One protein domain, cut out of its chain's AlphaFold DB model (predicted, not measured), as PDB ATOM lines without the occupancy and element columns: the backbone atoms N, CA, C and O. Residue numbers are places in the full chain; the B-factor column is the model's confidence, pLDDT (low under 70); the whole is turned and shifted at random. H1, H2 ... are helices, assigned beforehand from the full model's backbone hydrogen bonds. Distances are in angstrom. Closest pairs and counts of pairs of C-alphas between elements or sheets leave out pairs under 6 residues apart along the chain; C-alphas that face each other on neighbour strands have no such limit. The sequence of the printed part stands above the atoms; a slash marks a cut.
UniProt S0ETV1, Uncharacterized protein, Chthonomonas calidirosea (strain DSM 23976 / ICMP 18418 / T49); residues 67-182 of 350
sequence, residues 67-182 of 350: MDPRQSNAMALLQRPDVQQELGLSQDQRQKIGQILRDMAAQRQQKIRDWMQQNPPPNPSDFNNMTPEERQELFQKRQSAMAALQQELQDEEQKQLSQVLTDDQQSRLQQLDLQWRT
ATOM      1  N   MET A  67      28.357 -30.594  55.663       70.00
ATOM      2  CA  MET A  67      28.682 -29.388  54.906       70.00
ATOM      3  C   MET A  67      29.462 -28.451  55.834       70.00
ATOM      4  O   MET A  67      28.908 -27.986  56.833       70.00
ATOM      5  N   ASP A  68      30.738 -28.187  55.538       83.69
ATOM      6  CA  ASP A  68      31.466 -27.111  56.214       83.69
ATOM      7  C   ASP A  68      30.882 -25.781  55.716       83.69
ATOM      8  O   ASP A  68      31.041 -25.452  54.539       83.69
ATOM      9  N   PRO A  69      30.206 -24.990  56.569       86.00
ATOM     10  CA  PRO A  69      29.623 -23.718  56.160       86.00
ATOM     11  C   PRO A  69      30.684 -22.696  55.749       86.00
ATOM     12  O   PRO A  69      30.312 -21.651  55.238       86.00
ATOM     13  N   ARG A  70      31.983 -22.957  55.941       89.62
ATOM     14  CA  ARG A  70      33.076 -22.108  55.441       89.62
ATOM     15  C   ARG A  70      33.402 -22.362  53.970       89.62
ATOM     16  O   ARG A  70      33.974 -21.499  53.322       89.62
ATOM     17  N   GLN A  71      33.003 -23.503  53.419       87.56
ATOM     18  CA  GLN A  71      33.255 -23.841  52.021       87.56
ATOM     19  C   GLN A  71      31.993 -23.649  51.181       87.56
ATOM     20  O   GLN A  71      30.874 -23.829  51.665       87.56
ATOM     21  N   SER A  72      32.176 -23.248  49.919       88.25
ATOM     22  CA  SER A  72      31.052 -23.130  48.994       88.25
ATOM     23  C   SER A  72      30.478 -24.503  48.663       88.25
ATOM     24  O   SER A  72      31.210 -25.459  48.423       88.25
ATOM     25  N   ASN A  73      29.152 -24.575  48.618       87.69
ATOM     26  CA  ASN A  73      28.369 -25.745  48.244       87.69
ATOM     27  C   ASN A  73      27.742 -25.588  46.855       87.69
ATOM     28  O   ASN A  73      26.807 -26.317  46.521       87.69
ATOM     29  N   ALA A  74      28.252 -24.659  46.039       89.94
ATOM     30  CA  ALA A  74      27.748 -24.359  44.702       89.94
ATOM     31  C   ALA A  74      27.522 -25.625  43.853       89.94
ATOM     32  O   ALA A  74      26.447 -25.799  43.277       89.94
ATOM     33  N   MET A  75      28.469 -26.573  43.842       87.62
ATOM     34  CA  MET A  75      28.290 -27.820  43.087       87.62
ATOM     35  C   MET A  75      27.193 -28.729  43.623       87.62
ATOM     36  O   MET A  75      26.456 -29.327  42.839       87.62
ATOM     37  N   ALA A  76      27.076 -28.850  44.944       87.88
ATOM     38  CA  ALA A  76      26.009 -29.642  45.540       87.88
ATOM     39  C   ALA A  76      24.638 -29.012  45.247       87.88
ATOM     40  O   ALA A  76      23.680 -29.727  44.959       87.88
ATOM     41  N   LEU A  77      24.555 -27.679  45.251       92.00
ATOM     42  CA  LEU A  77      23.341 -26.947  44.899       92.00
ATOM     43  C   LEU A  77      22.959 -27.131  43.429       92.00
ATOM     44  O   LEU A  77      21.791 -27.366  43.143       92.00
ATOM     45  N   LEU A  78      23.923 -27.128  42.505       93.38
ATOM     46  CA  LEU A  78      23.667 -27.356  41.076       93.38
ATOM     47  C   LEU A  78      23.087 -28.741  40.758       93.38
ATOM     48  O   LEU A  78      22.514 -28.933  39.686       93.38
ATOM     49  N   GLN A  79      23.201 -29.711  41.665       89.88
ATOM     50  CA  GLN A  79      22.564 -31.023  41.516       89.88
ATOM     51  C   GLN A  79      21.088 -31.031  41.936       89.88
ATOM     52  O   GLN A  79      20.389 -32.008  41.665       89.88
ATOM     53  N   ARG A  80      20.598 -29.977  42.600       90.75
ATOM     54  CA  ARG A  80      19.235 -29.945  43.132       90.75
ATOM     55  C   ARG A  80      18.230 -29.454  42.083       90.75
ATOM     56  O   ARG A  80      18.463 -28.402  41.490       90.75
ATOM     57  N   PRO A  81      17.094 -30.146  41.878       92.38
ATOM     58  CA  PRO A  81      16.100 -29.739  40.883       92.38
ATOM     59  C   PRO A  81      15.555 -28.318  41.085       92.38
ATOM     60  O   PRO A  81      15.437 -27.571  40.116       92.38
ATOM     61  N   ASP A  82      15.282 -27.929  42.334       93.50
ATOM     62  CA  ASP A  82      14.763 -26.603  42.692       93.50
ATOM     63  C   ASP A  82      15.751 -25.479  42.346       93.50
ATOM     64  O   ASP A  82      15.366 -24.467  41.766       93.50
ATOM     65  N   VAL A  83      17.041 -25.687  42.612       96.12
ATOM     66  CA  VAL A  83      18.110 -24.754  42.229       96.12
ATOM     67  C   VAL A  83      18.295 -24.712  40.712       96.12
ATOM     68  O   VAL A  83      18.436 -23.636  40.141       96.12
ATOM     69  N   GLN A  84      18.278 -25.859  40.028       96.56
ATOM     70  CA  GLN A  84      18.390 -25.890  38.564       96.56
ATOM     71  C   GLN A  84      17.241 -25.131  37.888       96.56
ATOM     72  O   GLN A  84      17.454 -24.490  36.857       96.56
ATOM     73  N   GLN A  85      16.035 -25.212  38.455       97.19
ATOM     74  CA  GLN A  85      14.870 -24.464  37.999       97.19
ATOM     75  C   GLN A  85      15.014 -22.965  38.282       97.19
ATOM     76  O   GLN A  85      14.806 -22.173  37.368       97.19
ATOM     77  N   GLU A  86      15.420 -22.582  39.494       97.56
ATOM     78  CA  GLU A  86      15.669 -21.183  39.880       97.56
ATOM     79  C   GLU A  86      16.717 -20.509  38.986       97.56
ATOM     80  O   GLU A  86      16.572 -19.354  38.598       97.56
ATOM     81  N   LEU A  87      17.771 -21.241  38.620       97.94
ATOM     82  CA  LEU A  87      18.815 -20.757  37.714       97.94
ATOM     83  C   LEU A  87      18.405 -20.806  36.234       97.94
ATOM     84  O   LEU A  87      19.177 -20.382  35.371       97.94
ATOM     85  N   GLY A  88      17.229 -21.354  35.915       97.75
ATOM     86  CA  GLY A  88      16.756 -21.500  34.541       97.75
ATOM     87  C   GLY A  88      17.696 -22.338  33.671       97.75
ATOM     88  O   GLY A  88      17.875 -22.031  32.494       97.75
ATOM     89  N   LEU A  89      18.341 -23.366  34.235       97.75
ATOM     90  CA  LEU A  89      19.336 -24.144  33.495       97.75
ATOM     91  C   LEU A  89      18.687 -24.901  32.335       97.75
ATOM     92  O   LEU A  89      17.743 -25.679  32.549       97.75
ATOM     93  N   SER A  90      19.249 -24.743  31.136       97.88
ATOM     94  CA  SER A  90      18.837 -25.499  29.952       97.88
ATOM     95  C   SER A  90      19.181 -26.987  30.080       97.88
ATOM     96  O   SER A  90      20.007 -27.387  30.906       97.88
ATOM     97  N   GLN A  91      18.564 -27.833  29.251       97.00
ATOM     98  CA  GLN A  91      18.874 -29.266  29.226       97.00
ATOM     99  C   GLN A  91      20.361 -29.516  28.926       97.00
ATOM    100  O   GLN A  91      21.001 -30.297  29.632       97.00
ATOM    101  N   ASP A  92      20.925 -28.792  27.960       97.62
ATOM    102  CA  ASP A  92      22.341 -28.886  27.597       97.62
ATOM    103  C   ASP A  92      23.255 -28.455  28.748       97.62
ATOM    104  O   ASP A  92      24.252 -29.121  29.033       97.62
ATOM    105  N   GLN A  93      22.916 -27.369  29.454       97.50
ATOM    106  CA  GLN A  93      23.671 -26.934  30.633       97.50
ATOM    107  C   GLN A  93      23.641 -28.004  31.727       97.50
ATOM    108  O   GLN A  93      24.689 -28.351  32.266       97.50
ATOM    109  N   ARG A  94      22.471 -28.586  32.022       96.75
ATOM    110  CA  ARG A  94      22.339 -29.665  33.018       96.75
ATOM    111  C   ARG A  94      23.160 -30.895  32.636       96.75
ATOM    112  O   ARG A  94      23.810 -31.483  33.499       96.75
ATOM    113  N   GLN A  95      23.167 -31.273  31.357       95.94
ATOM    114  CA  GLN A  95      23.990 -32.378  30.862       95.94
ATOM    115  C   GLN A  95      25.487 -32.088  31.024       95.94
ATOM    116  O   GLN A  95      26.209 -32.932  31.559       95.94
ATOM    117  N   LYS A  96      25.941 -30.888  30.639       96.00
ATOM    118  CA  LYS A  96      27.337 -30.450  30.803       96.00
ATOM    119  C   LYS A  96      27.756 -30.402  32.271       96.00
ATOM    120  O   LYS A  96      28.806 -30.931  32.607       96.00
ATOM    121  N   ILE A  97      26.923 -29.856  33.155       94.75
ATOM    122  CA  ILE A  97      27.165 -29.843  34.607       94.75
ATOM    123  C   ILE A  97      27.258 -31.269  35.151       94.75
ATOM    124  O   ILE A  97      28.165 -31.584  35.915       94.75
ATOM    125  N   GLY A  98      26.361 -32.162  34.723       92.94
ATOM    126  CA  GLY A  98      26.422 -33.575  35.088       92.94
ATOM    127  C   GLY A  98      27.712 -34.257  34.620       92.94
ATOM    128  O   GLY A  98      28.234 -35.115  35.330       92.94
ATOM    129  N   GLN A  99      28.231 -33.880  33.451       93.62
ATOM    130  CA  GLN A  99      29.508 -34.371  32.938       93.62
ATOM    131  C   GLN A  99      30.691 -33.818  33.742       93.62
ATOM    132  O   GLN A  99      31.476 -34.615  34.245       93.62
ATOM    133  N   ILE A 100      30.740 -32.500  33.967       92.12
ATOM    134  CA  ILE A 100      31.729 -31.832  34.831       92.12
ATOM    135  C   ILE A 100      31.801 -32.525  36.189       92.12
ATOM    136  O   ILE A 100      32.876 -32.890  36.643       92.12
ATOM    137  N   LEU A 101      30.659 -32.791  36.822       90.00
ATOM    138  CA  LEU A 101      30.606 -33.463  38.120       90.00
ATOM    139  C   LEU A 101      31.225 -34.866  38.108       90.00
ATOM    140  O   LEU A 101      31.910 -35.242  39.060       90.00
ATOM    141  N   ARG A 102      30.988 -35.653  37.051       91.06
ATOM    142  CA  ARG A 102      31.581 -36.992  36.904       91.06
ATOM    143  C   ARG A 102      33.082 -36.910  36.655       91.06
ATOM    144  O   ARG A 102      33.831 -37.644  37.296       91.06
ATOM    145  N   ASP A 103      33.505 -36.007  35.779       91.38
ATOM    146  CA  ASP A 103      34.911 -35.825  35.426       91.38
ATOM    147  C   ASP A 103      35.703 -35.297  36.623       91.38
ATOM    148  O   ASP A 103      36.732 -35.866  36.970       91.38
ATOM    149  N   MET A 104      35.170 -34.309  37.346       89.12
ATOM    150  CA  MET A 104      35.740 -33.802  38.597       89.12
ATOM    151  C   MET A 104      35.811 -34.885  39.675       89.12
ATOM    152  O   MET A 104      36.794 -34.956  40.413       89.12
ATOM    153  N   ALA A 105      34.801 -35.754  39.791       89.69
ATOM    154  CA  ALA A 105      34.847 -36.871  40.733       89.69
ATOM    155  C   ALA A 105      35.950 -37.879  40.367       89.69
ATOM    156  O   ALA A 105      36.690 -38.320  41.251       89.69
ATOM    157  N   ALA A 106      36.101 -38.202  39.080       91.62
ATOM    158  CA  ALA A 106      37.159 -39.077  38.584       91.62
ATOM    159  C   ALA A 106      38.553 -38.454  38.773       91.62
ATOM    160  O   ALA A 106      39.449 -39.109  39.305       91.62
ATOM    161  N   GLN A 107      38.717 -37.174  38.428       89.88
ATOM    162  CA  GLN A 107      39.952 -36.411  38.621       89.88
ATOM    163  C   GLN A 107      40.326 -36.318  40.097       89.88
ATOM    164  O   GLN A 107      41.462 -36.609  40.461       89.88
ATOM    165  N   ARG A 108      39.370 -35.997  40.976       89.69
ATOM    166  CA  ARG A 108      39.580 -36.002  42.428       89.69
ATOM    167  C   ARG A 108      40.047 -37.370  42.907       89.69
ATOM    168  O   ARG A 108      41.008 -37.453  43.664       89.69
ATOM    169  N   GLN A 109      39.382 -38.443  42.480       90.81
ATOM    170  CA  GLN A 109      39.760 -39.798  42.870       90.81
ATOM    171  C   GLN A 109      41.166 -40.157  42.380       90.81
ATOM    172  O   GLN A 109      41.919 -40.793  43.118       90.81
ATOM    173  N   GLN A 110      41.524 -39.742  41.166       91.94
ATOM    174  CA  GLN A 110      42.852 -39.938  40.603       91.94
ATOM    175  C   GLN A 110      43.909 -39.146  41.378       91.94
ATOM    176  O   GLN A 110      44.822 -39.761  41.911       91.94
ATOM    177  N   LYS A 111      43.742 -37.828  41.556       90.44
ATOM    178  CA  LYS A 111      44.694 -36.992  42.305       90.44
ATOM    179  C   LYS A 111      44.880 -37.487  43.746       90.44
ATOM    180  O   LYS A 111      46.003 -37.552  44.231       90.44
ATOM    181  N   ILE A 112      43.803 -37.908  44.421       89.75
ATOM    182  CA  ILE A 112      43.893 -38.508  45.765       89.75
ATOM    183  C   ILE A 112      44.658 -39.838  45.726       89.75
ATOM    184  O   ILE A 112      45.479 -40.095  46.605       89.75
ATOM    185  N   ARG A 113      44.408 -40.696  44.729       91.56
ATOM    186  CA  ARG A 113      45.133 -41.963  44.567       91.56
ATOM    187  C   ARG A 113      46.622 -41.719  44.334       91.56
ATOM    188  O   ARG A 113      47.427 -42.332  45.026       91.56
ATOM    189  N   ASP A 114      46.965 -40.828  43.416       92.62
ATOM    190  CA  ASP A 114      48.348 -40.492  43.076       92.62
ATOM    191  C   ASP A 114      49.060 -39.894  44.294       92.62
ATOM    192  O   ASP A 114      50.164 -40.310  44.644       92.62
ATOM    193  N   TRP A 115      48.379 -39.007  45.027       90.19
ATOM    194  CA  TRP A 115      48.895 -38.462  46.277       90.19
ATOM    195  C   TRP A 115      49.144 -39.551  47.328       90.19
ATOM    196  O   TRP A 115      50.203 -39.547  47.949       90.19
ATOM    197  N   MET A 116      48.218 -40.503  47.512       90.69
ATOM    198  CA  MET A 116      48.390 -41.616  48.459       90.69
ATOM    199  C   MET A 116      49.504 -42.581  48.044       90.69
ATOM    200  O   MET A 116      50.145 -43.167  48.910       90.69
ATOM    201  N   GLN A 117      49.746 -42.757  46.745       91.81
ATOM    202  CA  GLN A 117      50.872 -43.554  46.252       91.81
ATOM    203  C   GLN A 117      52.212 -42.865  46.528       91.81
ATOM    204  O   GLN A 117      53.170 -43.527  46.912       91.81
ATOM    205  N   GLN A 118      52.269 -41.541  46.371       89.06
ATOM    206  CA  GLN A 118      53.461 -40.738  46.662       89.06
ATOM    207  C   GLN A 118      53.681 -40.531  48.168       89.06
ATOM    208  O   GLN A 118      54.807 -40.325  48.610       89.06
ATOM    209  N   ASN A 119      52.606 -40.580  48.955       88.69
ATOM    210  CA  ASN A 119      52.604 -40.351  50.397       88.69
ATOM    211  C   ASN A 119      51.890 -41.513  51.102       88.69
ATOM    212  O   ASN A 119      50.802 -41.315  51.665       88.69
ATOM    213  N   PRO A 120      52.460 -42.732  51.059       87.94
ATOM    214  CA  PRO A 120      51.828 -43.887  51.672       87.94
ATOM    215  C   PRO A 120      51.625 -43.635  53.170       87.94
ATOM    216  O   PRO A 120      52.484 -43.035  53.827       87.94
ATOM    217  N   PRO A 121      50.485 -44.054  53.747       86.69
ATOM    218  CA  PRO A 121      50.342 -44.016  55.188       86.69
ATOM    219  C   PRO A 121      51.423 -44.896  55.830       86.69
ATOM    220  O   PRO A 121      51.729 -45.959  55.283       86.69
ATOM    221  N   PRO A 122      51.992 -44.478  56.977       88.12
ATOM    222  CA  PRO A 122      52.903 -45.342  57.709       88.12
ATOM    223  C   PRO A 122      52.181 -46.635  58.070       88.12
ATOM    224  O   PRO A 122      50.961 -46.645  58.289       88.12
ATOM    225  N   ASN A 123      52.931 -47.733  58.123       91.75
ATOM    226  CA  ASN A 123      52.353 -48.981  58.585       91.75
ATOM    227  C   ASN A 123      51.931 -48.829  60.072       91.75
ATOM    228  O   ASN A 123      52.438 -47.947  60.776       91.75
ATOM    229  N   PRO A 124      50.996 -49.654  60.578       91.81
ATOM    230  CA  PRO A 124      50.524 -49.523  61.956       91.81
ATOM    231  C   PRO A 124      51.629 -49.629  63.019       91.81
ATOM    232  O   PRO A 124      51.535 -48.968  64.050       91.81
ATOM    233  N   SER A 125      52.675 -50.426  62.778       92.56
ATOM    234  CA  SER A 125      53.813 -50.564  63.695       92.56
ATOM    235  C   SER A 125      54.661 -49.293  63.745       92.56
ATOM    236  O   SER A 125      54.936 -48.799  64.833       92.56
ATOM    237  N   ASP A 126      55.004 -48.719  62.592       90.31
ATOM    238  CA  ASP A 126      55.741 -47.460  62.479       90.31
ATOM    239  C   ASP A 126      54.953 -46.335  63.146       90.31
ATOM    240  O   ASP A 126      55.503 -45.576  63.936       90.31
ATOM    241  N   PHE A 127      53.641 -46.264  62.897       92.56
ATOM    242  CA  PHE A 127      52.781 -45.247  63.496       92.56
ATOM    243  C   PHE A 127      52.708 -45.350  65.027       92.56
ATOM    244  O   PHE A 127      52.702 -44.328  65.713       92.56
ATOM    245  N   ASN A 128      52.666 -46.569  65.573       92.31
ATOM    246  CA  ASN A 128      52.672 -46.789  67.021       92.31
ATOM    247  C   ASN A 128      54.022 -46.433  67.663       92.31
ATOM    248  O   ASN A 128      54.046 -46.032  68.826       92.31
ATOM    249  N   ASN A 129      55.116 -46.558  66.908       94.19
ATOM    250  CA  ASN A 129      56.471 -46.252  67.365       94.19
ATOM    251  C   ASN A 129      56.841 -44.763  67.238       94.19
ATOM    252  O   ASN A 129      57.806 -44.339  67.867       94.19
ATOM    253  N   MET A 130      56.087 -43.970  66.469       93.75
ATOM    254  CA  MET A 130      56.294 -42.521  66.352       93.75
ATOM    255  C   MET A 130      56.018 -41.796  67.675       93.75
ATOM    256  O   MET A 130      55.046 -42.103  68.388       93.75
ATOM    257  N   THR A 131      56.805 -40.762  67.966       95.62
ATOM    258  CA  THR A 131      56.536 -39.851  69.088       95.62
ATOM    259  C   THR A 131      55.229 -39.069  68.864       95.62
ATOM    260  O   THR A 131      54.711 -39.011  67.740       95.62
ATOM    261  N   PRO A 132      54.628 -38.479  69.916       94.12
ATOM    262  CA  PRO A 132      53.477 -37.590  69.755       94.12
ATOM    263  C   PRO A 132      53.742 -36.436  68.777       94.12
ATOM    264  O   PRO A 132      52.878 -36.124  67.956       94.12
ATOM    265  N   GLU A 133      54.938 -35.851  68.828       95.00
ATOM    266  CA  GLU A 133      55.363 -34.743  67.973       95.00
ATOM    267  C   GLU A 133      55.456 -35.178  66.505       95.00
ATOM    268  O   GLU A 133      54.891 -34.521  65.630       95.00
ATOM    269  N   GLU A 134      56.071 -36.332  66.227       93.31
ATOM    270  CA  GLU A 134      56.169 -36.891  64.870       93.31
ATOM    271  C   GLU A 134      54.787 -37.220  64.290       93.31
ATOM    272  O   GLU A 134      54.500 -36.946  63.120       93.31
ATOM    273  N   ARG A 135      53.882 -37.763  65.117       91.94
ATOM    274  CA  ARG A 135      52.492 -38.016  64.711       91.94
ATOM    275  C   ARG A 135      51.753 -36.723  64.389       91.94
ATOM    276  O   ARG A 135      50.983 -36.689  63.423       91.94
ATOM    277  N   GLN A 136      51.970 -35.674  65.180       91.81
ATOM    278  CA  GLN A 136      51.372 -34.365  64.948       91.81
ATOM    279  C   GLN A 136      51.880 -33.749  63.643       91.81
ATOM    280  O   GLN A 136      51.066 -33.286  62.843       91.81
ATOM    281  N   GLU A 137      53.187 -33.786  63.390       93.06
ATOM    282  CA  GLU A 137      53.780 -33.263  62.159       93.06
ATOM    283  C   GLU A 137      53.279 -34.027  60.926       93.06
ATOM    284  O   GLU A 137      52.842 -33.417  59.946       93.06
ATOM    285  N   LEU A 138      53.235 -35.364  60.989       90.75
ATOM    286  CA  LEU A 138      52.678 -36.194  59.919       90.75
ATOM    287  C   LEU A 138      51.221 -35.820  59.615       90.75
ATOM    288  O   LEU A 138      50.836 -35.697  58.446       90.75
ATOM    289  N   PHE A 139      50.404 -35.644  60.655       90.81
ATOM    290  CA  PHE A 139      49.007 -35.253  60.500       90.81
ATOM    291  C   PHE A 139      48.881 -33.856  59.884       90.81
ATOM    292  O   PHE A 139      48.117 -33.688  58.935       90.81
ATOM    293  N   GLN A 140      49.659 -32.880  60.360       90.62
ATOM    294  CA  GLN A 140      49.668 -31.519  59.822       90.62
ATOM    295  C   GLN A 140      50.096 -31.491  58.354       90.62
ATOM    296  O   GLN A 140      49.420 -30.868  57.535       90.62
ATOM    297  N   LYS A 141      51.159 -32.216  57.990       89.12
ATOM    298  CA  LYS A 141      51.633 -32.327  56.604       89.12
ATOM    299  C   LYS A 141      50.576 -32.947  55.690       89.12
ATOM    300  O   LYS A 141      50.344 -32.471  54.581       89.12
ATOM    301  N   ARG A 142      49.908 -34.009  56.145       89.88
ATOM    302  CA  ARG A 142      48.804 -34.625  55.397       89.88
ATOM    303  C   ARG A 142      47.621 -33.668  55.266       89.88
ATOM    304  O   ARG A 142      47.035 -33.573  54.192       89.88
ATOM    305  N   GLN A 143      47.275 -32.965  56.338       88.75
ATOM    306  CA  GLN A 143      46.174 -32.012  56.352       88.75
ATOM    307  C   GLN A 143      46.425 -30.850  55.385       88.75
ATOM    308  O   GLN A 143      45.537 -30.521  54.602       88.75
ATOM    309  N   SER A 144      47.621 -30.260  55.398       89.25
ATOM    310  CA  SER A 144      47.980 -29.156  54.505       89.25
ATOM    311  C   SER A 144      48.010 -29.592  53.040       89.25
ATOM    312  O   SER A 144      47.459 -28.899  52.189       89.25
ATOM    313  N   ALA A 145      48.552 -30.776  52.744       87.94
ATOM    314  CA  ALA A 145      48.551 -31.318  51.389       87.94
ATOM    315  C   ALA A 145      47.127 -31.588  50.867       87.94
ATOM    316  O   ALA A 145      46.812 -31.259  49.725       87.94
ATOM    317  N   MET A 146      46.241 -32.136  51.707       88.00
ATOM    318  CA  MET A 146      44.830 -32.321  51.352       88.00
ATOM    319  C   MET A 146      44.098 -30.991  51.162       88.00
ATOM    320  O   MET A 146      43.276 -30.885  50.255       88.00
ATOM    321  N   ALA A 147      44.401 -29.974  51.973       87.88
ATOM    322  CA  ALA A 147      43.833 -28.638  51.811       87.88
ATOM    323  C   ALA A 147      44.271 -27.990  50.486       87.88
ATOM    324  O   ALA A 147      43.434 -27.444  49.772       87.88
ATOM    325  N   ALA A 148      45.551 -28.114  50.120       88.00
ATOM    326  CA  ALA A 148      46.071 -27.614  48.847       88.00
ATOM    327  C   ALA A 148      45.417 -28.316  47.646       88.00
ATOM    328  O   ALA A 148      44.931 -27.650  46.735       88.00
ATOM    329  N   LEU A 149      45.318 -29.651  47.684       88.25
ATOM    330  CA  LEU A 149      44.621 -30.423  46.652       88.25
ATOM    331  C   LEU A 149      43.142 -30.024  46.545       88.25
ATOM    332  O   LEU A 149      42.589 -29.929  45.451       88.25
ATOM    333  N   GLN A 150      42.485 -29.793  47.682       85.56
ATOM    334  CA  GLN A 150      41.101 -29.340  47.698       85.56
ATOM    335  C   GLN A 150      40.950 -27.963  47.043       85.56
ATOM    336  O   GLN A 150      40.007 -27.771  46.278       85.56
ATOM    337  N   GLN A 151      41.858 -27.028  47.322       86.00
ATOM    338  CA  GLN A 151      41.838 -25.694  46.729       86.00
ATOM    339  C   GLN A 151      42.060 -25.743  45.213       86.00
ATOM    340  O   GLN A 151      41.306 -25.124  44.470       86.00
ATOM    341  N   GLU A 152      43.026 -26.534  44.746       88.56
ATOM    342  CA  GLU A 152      43.277 -26.724  43.314       88.56
ATOM    343  C   GLU A 152      42.027 -27.247  42.585       88.56
ATOM    344  O   GLU A 152      41.631 -26.711  41.551       88.56
ATOM    345  N   LEU A 153      41.355 -28.249  43.164       87.31
ATOM    346  CA  LEU A 153      40.106 -28.784  42.617       87.31
ATOM    347  C   LEU A 153      38.975 -27.744  42.614       87.31
ATOM    348  O   LEU A 153      38.172 -27.744  41.684       87.31
ATOM    349  N   GLN A 154      38.895 -26.872  43.624       84.69
ATOM    350  CA  GLN A 154      37.905 -25.786  43.666       84.69
ATOM    351  C   GLN A 154      38.155 -24.739  42.571       84.69
ATOM    352  O   GLN A 154      37.206 -24.270  41.944       84.69
ATOM    353  N   ASP A 155      39.414 -24.391  42.308       87.56
ATOM    354  CA  ASP A 155      39.766 -23.425  41.263       87.56
ATOM    355  C   ASP A 155      39.479 -23.993  39.856       87.56
ATOM    356  O   ASP A 155      38.924 -23.301  38.994       87.56
ATOM    357  N   GLU A 156      39.798 -25.273  39.624       89.19
ATOM    358  CA  GLU A 156      39.456 -25.992  38.386       89.19
ATOM    359  C   GLU A 156      37.937 -26.072  38.176       89.19
ATOM    360  O   GLU A 156      37.443 -25.797  37.078       89.19
ATOM    361  N   GLU A 157      37.197 -26.397  39.233       86.50
ATOM    362  CA  GLU A 157      35.736 -26.455  39.246       86.50
ATOM    363  C   GLU A 157      35.121 -25.105  38.867       86.50
ATOM    364  O   GLU A 157      34.315 -25.027  37.936       86.50
ATOM    365  N   GLN A 158      35.546 -24.022  39.526       86.44
ATOM    366  CA  GLN A 158      35.050 -22.675  39.252       86.44
ATOM    367  C   GLN A 158      35.299 -22.271  37.792       86.44
ATOM    368  O   GLN A 158      34.438 -21.659  37.156       86.44
ATOM    369  N   LYS A 159      36.459 -22.644  37.237       90.44
ATOM    370  CA  LYS A 159      36.808 -22.389  35.836       90.44
ATOM    371  C   LYS A 159      35.941 -23.180  34.855       90.44
ATOM    372  O   LYS A 159      35.615 -22.661  33.792       90.44
ATOM    373  N   GLN A 160      35.591 -24.428  35.162       91.12
ATOM    374  CA  GLN A 160      34.712 -25.222  34.298       91.12
ATOM    375  C   GLN A 160      33.265 -24.724  34.365       91.12
ATOM    376  O   GLN A 160      32.598 -24.618  33.336       91.12
ATOM    377  N   LEU A 161      32.786 -24.356  35.558       89.94
ATOM    378  CA  LEU A 161      31.439 -23.817  35.736       89.94
ATOM    379  C   LEU A 161      31.246 -22.484  35.008       89.94
ATOM    380  O   LEU A 161      30.188 -22.281  34.409       89.94
ATOM    381  N   SER A 162      32.258 -21.611  34.985       92.31
ATOM    382  CA  SER A 162      32.159 -20.318  34.296       92.31
ATOM    383  C   SER A 162      32.067 -20.420  32.770       92.31
ATOM    384  O   SER A 162      31.651 -19.471  32.115       92.31
ATOM    385  N   GLN A 163      32.400 -21.577  32.190       94.56
ATOM    386  CA  GLN A 163      32.221 -21.850  30.760       94.56
ATOM    387  C   GLN A 163      30.815 -22.357  30.416       94.56
ATOM    388  O   GLN A 163      30.447 -22.409  29.241       94.56
ATOM    389  N   VAL A 164      30.038 -22.780  31.418       96.75
ATOM    390  CA  VAL A 164      28.703 -23.366  31.226       96.75
ATOM    391  C   VAL A 164      27.600 -22.433  31.706       96.75
ATOM    392  O   VAL A 164      26.543 -22.373  31.075       96.75
ATOM    393  N   LEU A 165      27.824 -21.729  32.813       97.25
ATOM    394  CA  LEU A 165      26.861 -20.821  33.423       97.25
ATOM    395  C   LEU A 165      27.082 -19.385  32.951       97.25
ATOM    396  O   LEU A 165      28.219 -18.920  32.885       97.25
ATOM    397  N   THR A 166      25.995 -18.657  32.707       97.56
ATOM    398  CA  THR A 166      26.061 -17.207  32.468       97.56
ATOM    399  C   THR A 166      26.464 -16.454  33.741       97.56
ATOM    400  O   THR A 166      26.351 -16.987  34.847       97.56
ATOM    401  N   ASP A 167      26.892 -15.198  33.610       96.38
ATOM    402  CA  ASP A 167      27.279 -14.366  34.761       96.38
ATOM    403  C   ASP A 167      26.126 -14.180  35.765       96.38
ATOM    404  O   ASP A 167      26.331 -14.252  36.981       96.38
ATOM    405  N   ASP A 168      24.896 -14.032  35.266       97.56
ATOM    406  CA  ASP A 168      23.691 -13.946  36.099       97.56
ATOM    407  C   ASP A 168      23.425 -15.260  36.847       97.56
ATOM    408  O   ASP A 168      23.125 -15.247  38.044       97.56
ATOM    409  N   GLN A 169      23.590 -16.407  36.177       98.06
ATOM    410  CA  GLN A 169      23.436 -17.727  36.796       98.06
ATOM    411  C   GLN A 169      24.505 -17.973  37.863       98.06
ATOM    412  O   GLN A 169      24.192 -18.485  38.936       98.06
ATOM    413  N   GLN A 170      25.755 -17.584  37.607       96.50
ATOM    414  CA  GLN A 170      26.838 -17.680  38.588       96.50
ATOM    415  C   GLN A 170      26.564 -16.788  39.803       96.50
ATOM    416  O   GLN A 170      26.675 -17.242  40.942       96.50
ATOM    417  N   SER A 171      26.145 -15.544  39.571       96.75
ATOM    418  CA  SER A 171      25.806 -14.596  40.635       96.75
ATOM    419  C   SER A 171      24.641 -15.103  41.482       96.75
ATOM    420  O   SER A 171      24.694 -15.067  42.714       96.75
ATOM    421  N   ARG A 172      23.598 -15.644  40.842       97.94
ATOM    422  CA  ARG A 172      22.460 -16.232  41.551       97.94
ATOM    423  C   ARG A 172      22.857 -17.501  42.302       97.94
ATOM    424  O   ARG A 172      22.437 -17.675  43.439       97.94
ATOM    425  N   LEU A 173      23.708 -18.353  41.738       97.25
ATOM    426  CA  LEU A 173      24.212 -19.537  42.434       97.25
ATOM    427  C   LEU A 173      25.008 -19.164  43.694       97.25
ATOM    428  O   LEU A 173      24.825 -19.797  44.729       97.25
ATOM    429  N   GLN A 174      25.836 -18.117  43.640       95.94
ATOM    430  CA  GLN A 174      26.550 -17.607  44.818       95.94
ATOM    431  C   GLN A 174      25.585 -17.093  45.896       95.94
ATOM    432  O   GLN A 174      25.768 -17.383  47.075       95.94
ATOM    433  N   GLN A 175      24.528 -16.377  45.502       97.75
ATOM    434  CA  GLN A 175      23.465 -15.956  46.422       97.75
ATOM    435  C   GLN A 175      22.798 -17.159  47.101       97.75
ATOM    436  O   GLN A 175      22.638 -17.169  48.321       97.75
ATOM    437  N   LEU A 176      22.449 -18.191  46.326       96.94
ATOM    438  CA  LEU A 176      21.849 -19.422  46.843       96.94
ATOM    439  C   LEU A 176      22.807 -20.174  47.776       96.94
ATOM    440  O   LEU A 176      22.372 -20.666  48.814       96.94
ATOM    441  N   ASP A 177      24.104 -20.217  47.465       95.25
ATOM    442  CA  ASP A 177      25.125 -20.797  48.345       95.25
ATOM    443  C   ASP A 177      25.178 -20.096  49.706       95.25
ATOM    444  O   ASP A 177      25.126 -20.752  50.749       95.25
ATOM    445  N   LEU A 178      25.205 -18.761  49.711       96.38
ATOM    446  CA  LEU A 178      25.199 -17.974  50.944       96.38
ATOM    447  C   LEU A 178      23.910 -18.177  51.747       96.38
ATOM    448  O   LEU A 178      23.961 -18.320  52.969       96.38
ATOM    449  N   GLN A 179      22.755 -18.248  51.080       95.19
ATOM    450  CA  GLN A 179      21.484 -18.543  51.746       95.19
ATOM    451  C   GLN A 179      21.467 -19.952  52.349       95.19
ATOM    452  O   GLN A 179      21.046 -20.129  53.491       95.19
ATOM    453  N   TRP A 180      21.984 -20.949  51.626       91.88
ATOM    454  CA  TRP A 180      22.060 -22.334  52.093       91.88
ATOM    455  C   TRP A 180      22.970 -22.490  53.319       91.88
ATOM    456  O   TRP A 180      22.624 -23.185  54.286       91.88
ATOM    457  N   ARG A 181      24.134 -21.831  53.281       92.81
ATOM    458  CA  ARG A 181      25.156 -21.837  54.341       92.81
ATOM    459  C   ARG A 181      24.805 -20.948  55.532       92.81
ATOM    460  O   ARG A 181      25.389 -21.146  56.594       92.81
ATOM    461  N   THR A 182      23.834 -20.048  55.362       94.44
ATOM    462  CA  THR A 182      23.418 -19.016  56.323       94.44
ATOM    463  C   THR A 182      24.550 -18.032  56.648       94.44
ATOM    464  O   THR A 182      25.630 -18.086  56.061       94.44
TER     465      THR A 182
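This is residues 67 to 182 of the 350 residues of an uncharacterized protein of Chthonomonas calidirosea (strain DSM 23976 / ICMP 18418 / T49) (UniProt S0ETV1). Two long helices, H3 and H5, run opposite ways side by side along residues 149 to 161 of H5 and spread apart toward the far end, where the short H4 sits in the turn between them. At the other end H1, H2 and H6 make a small, loosely formed head. The printed part has 116 residues with six named helices, H1 to H6 in order along the chain, and no named strand; the class is all helix. It is loose, with a radius of gyration of the C-alphas of 18.5 A, and elongated, spanning 57 by 29 by 20 A.

H1, residues 74 to 78, touches H6, residues 167 to 181, through residues 173 to 177 of H6 alone; the closest C-alphas are those of Ala 74 and Asp 177, 5.7 A apart. H2, residues 81 to 86, is close to H1 but not clearly touching, with C-alphas 78 and 84 at 6.0 A. H3, residues 91 to 118, touches H5, residues 132 to 161, at a shallow tilt of 25 degrees, opposite ways; the closest C-alphas, of Arg 108 and Leu 153, are 7.2 A apart. H4, residues 124 to 129, is close to H5 but not clearly touching, with C-alphas 127 and 135 at 7.3 A. H3 and H6 are apart. In each of the six helices every O i to N i+4 pair is within hydrogen-bond range.

H1 begins at C-alpha 74 (27.748, -24.359, 44.702). H3 is 40.4 A long, H5 42.8 A and H6 21.1 A, ending at C-alpha 181 (25.156, -21.837, 54.341).

The C-alphas farthest apart, of Gly 88 and Asn 129, are 57.2 A apart. The printed part has no cut, the five links are tight, and no printed residue is under 70 in pLDDT.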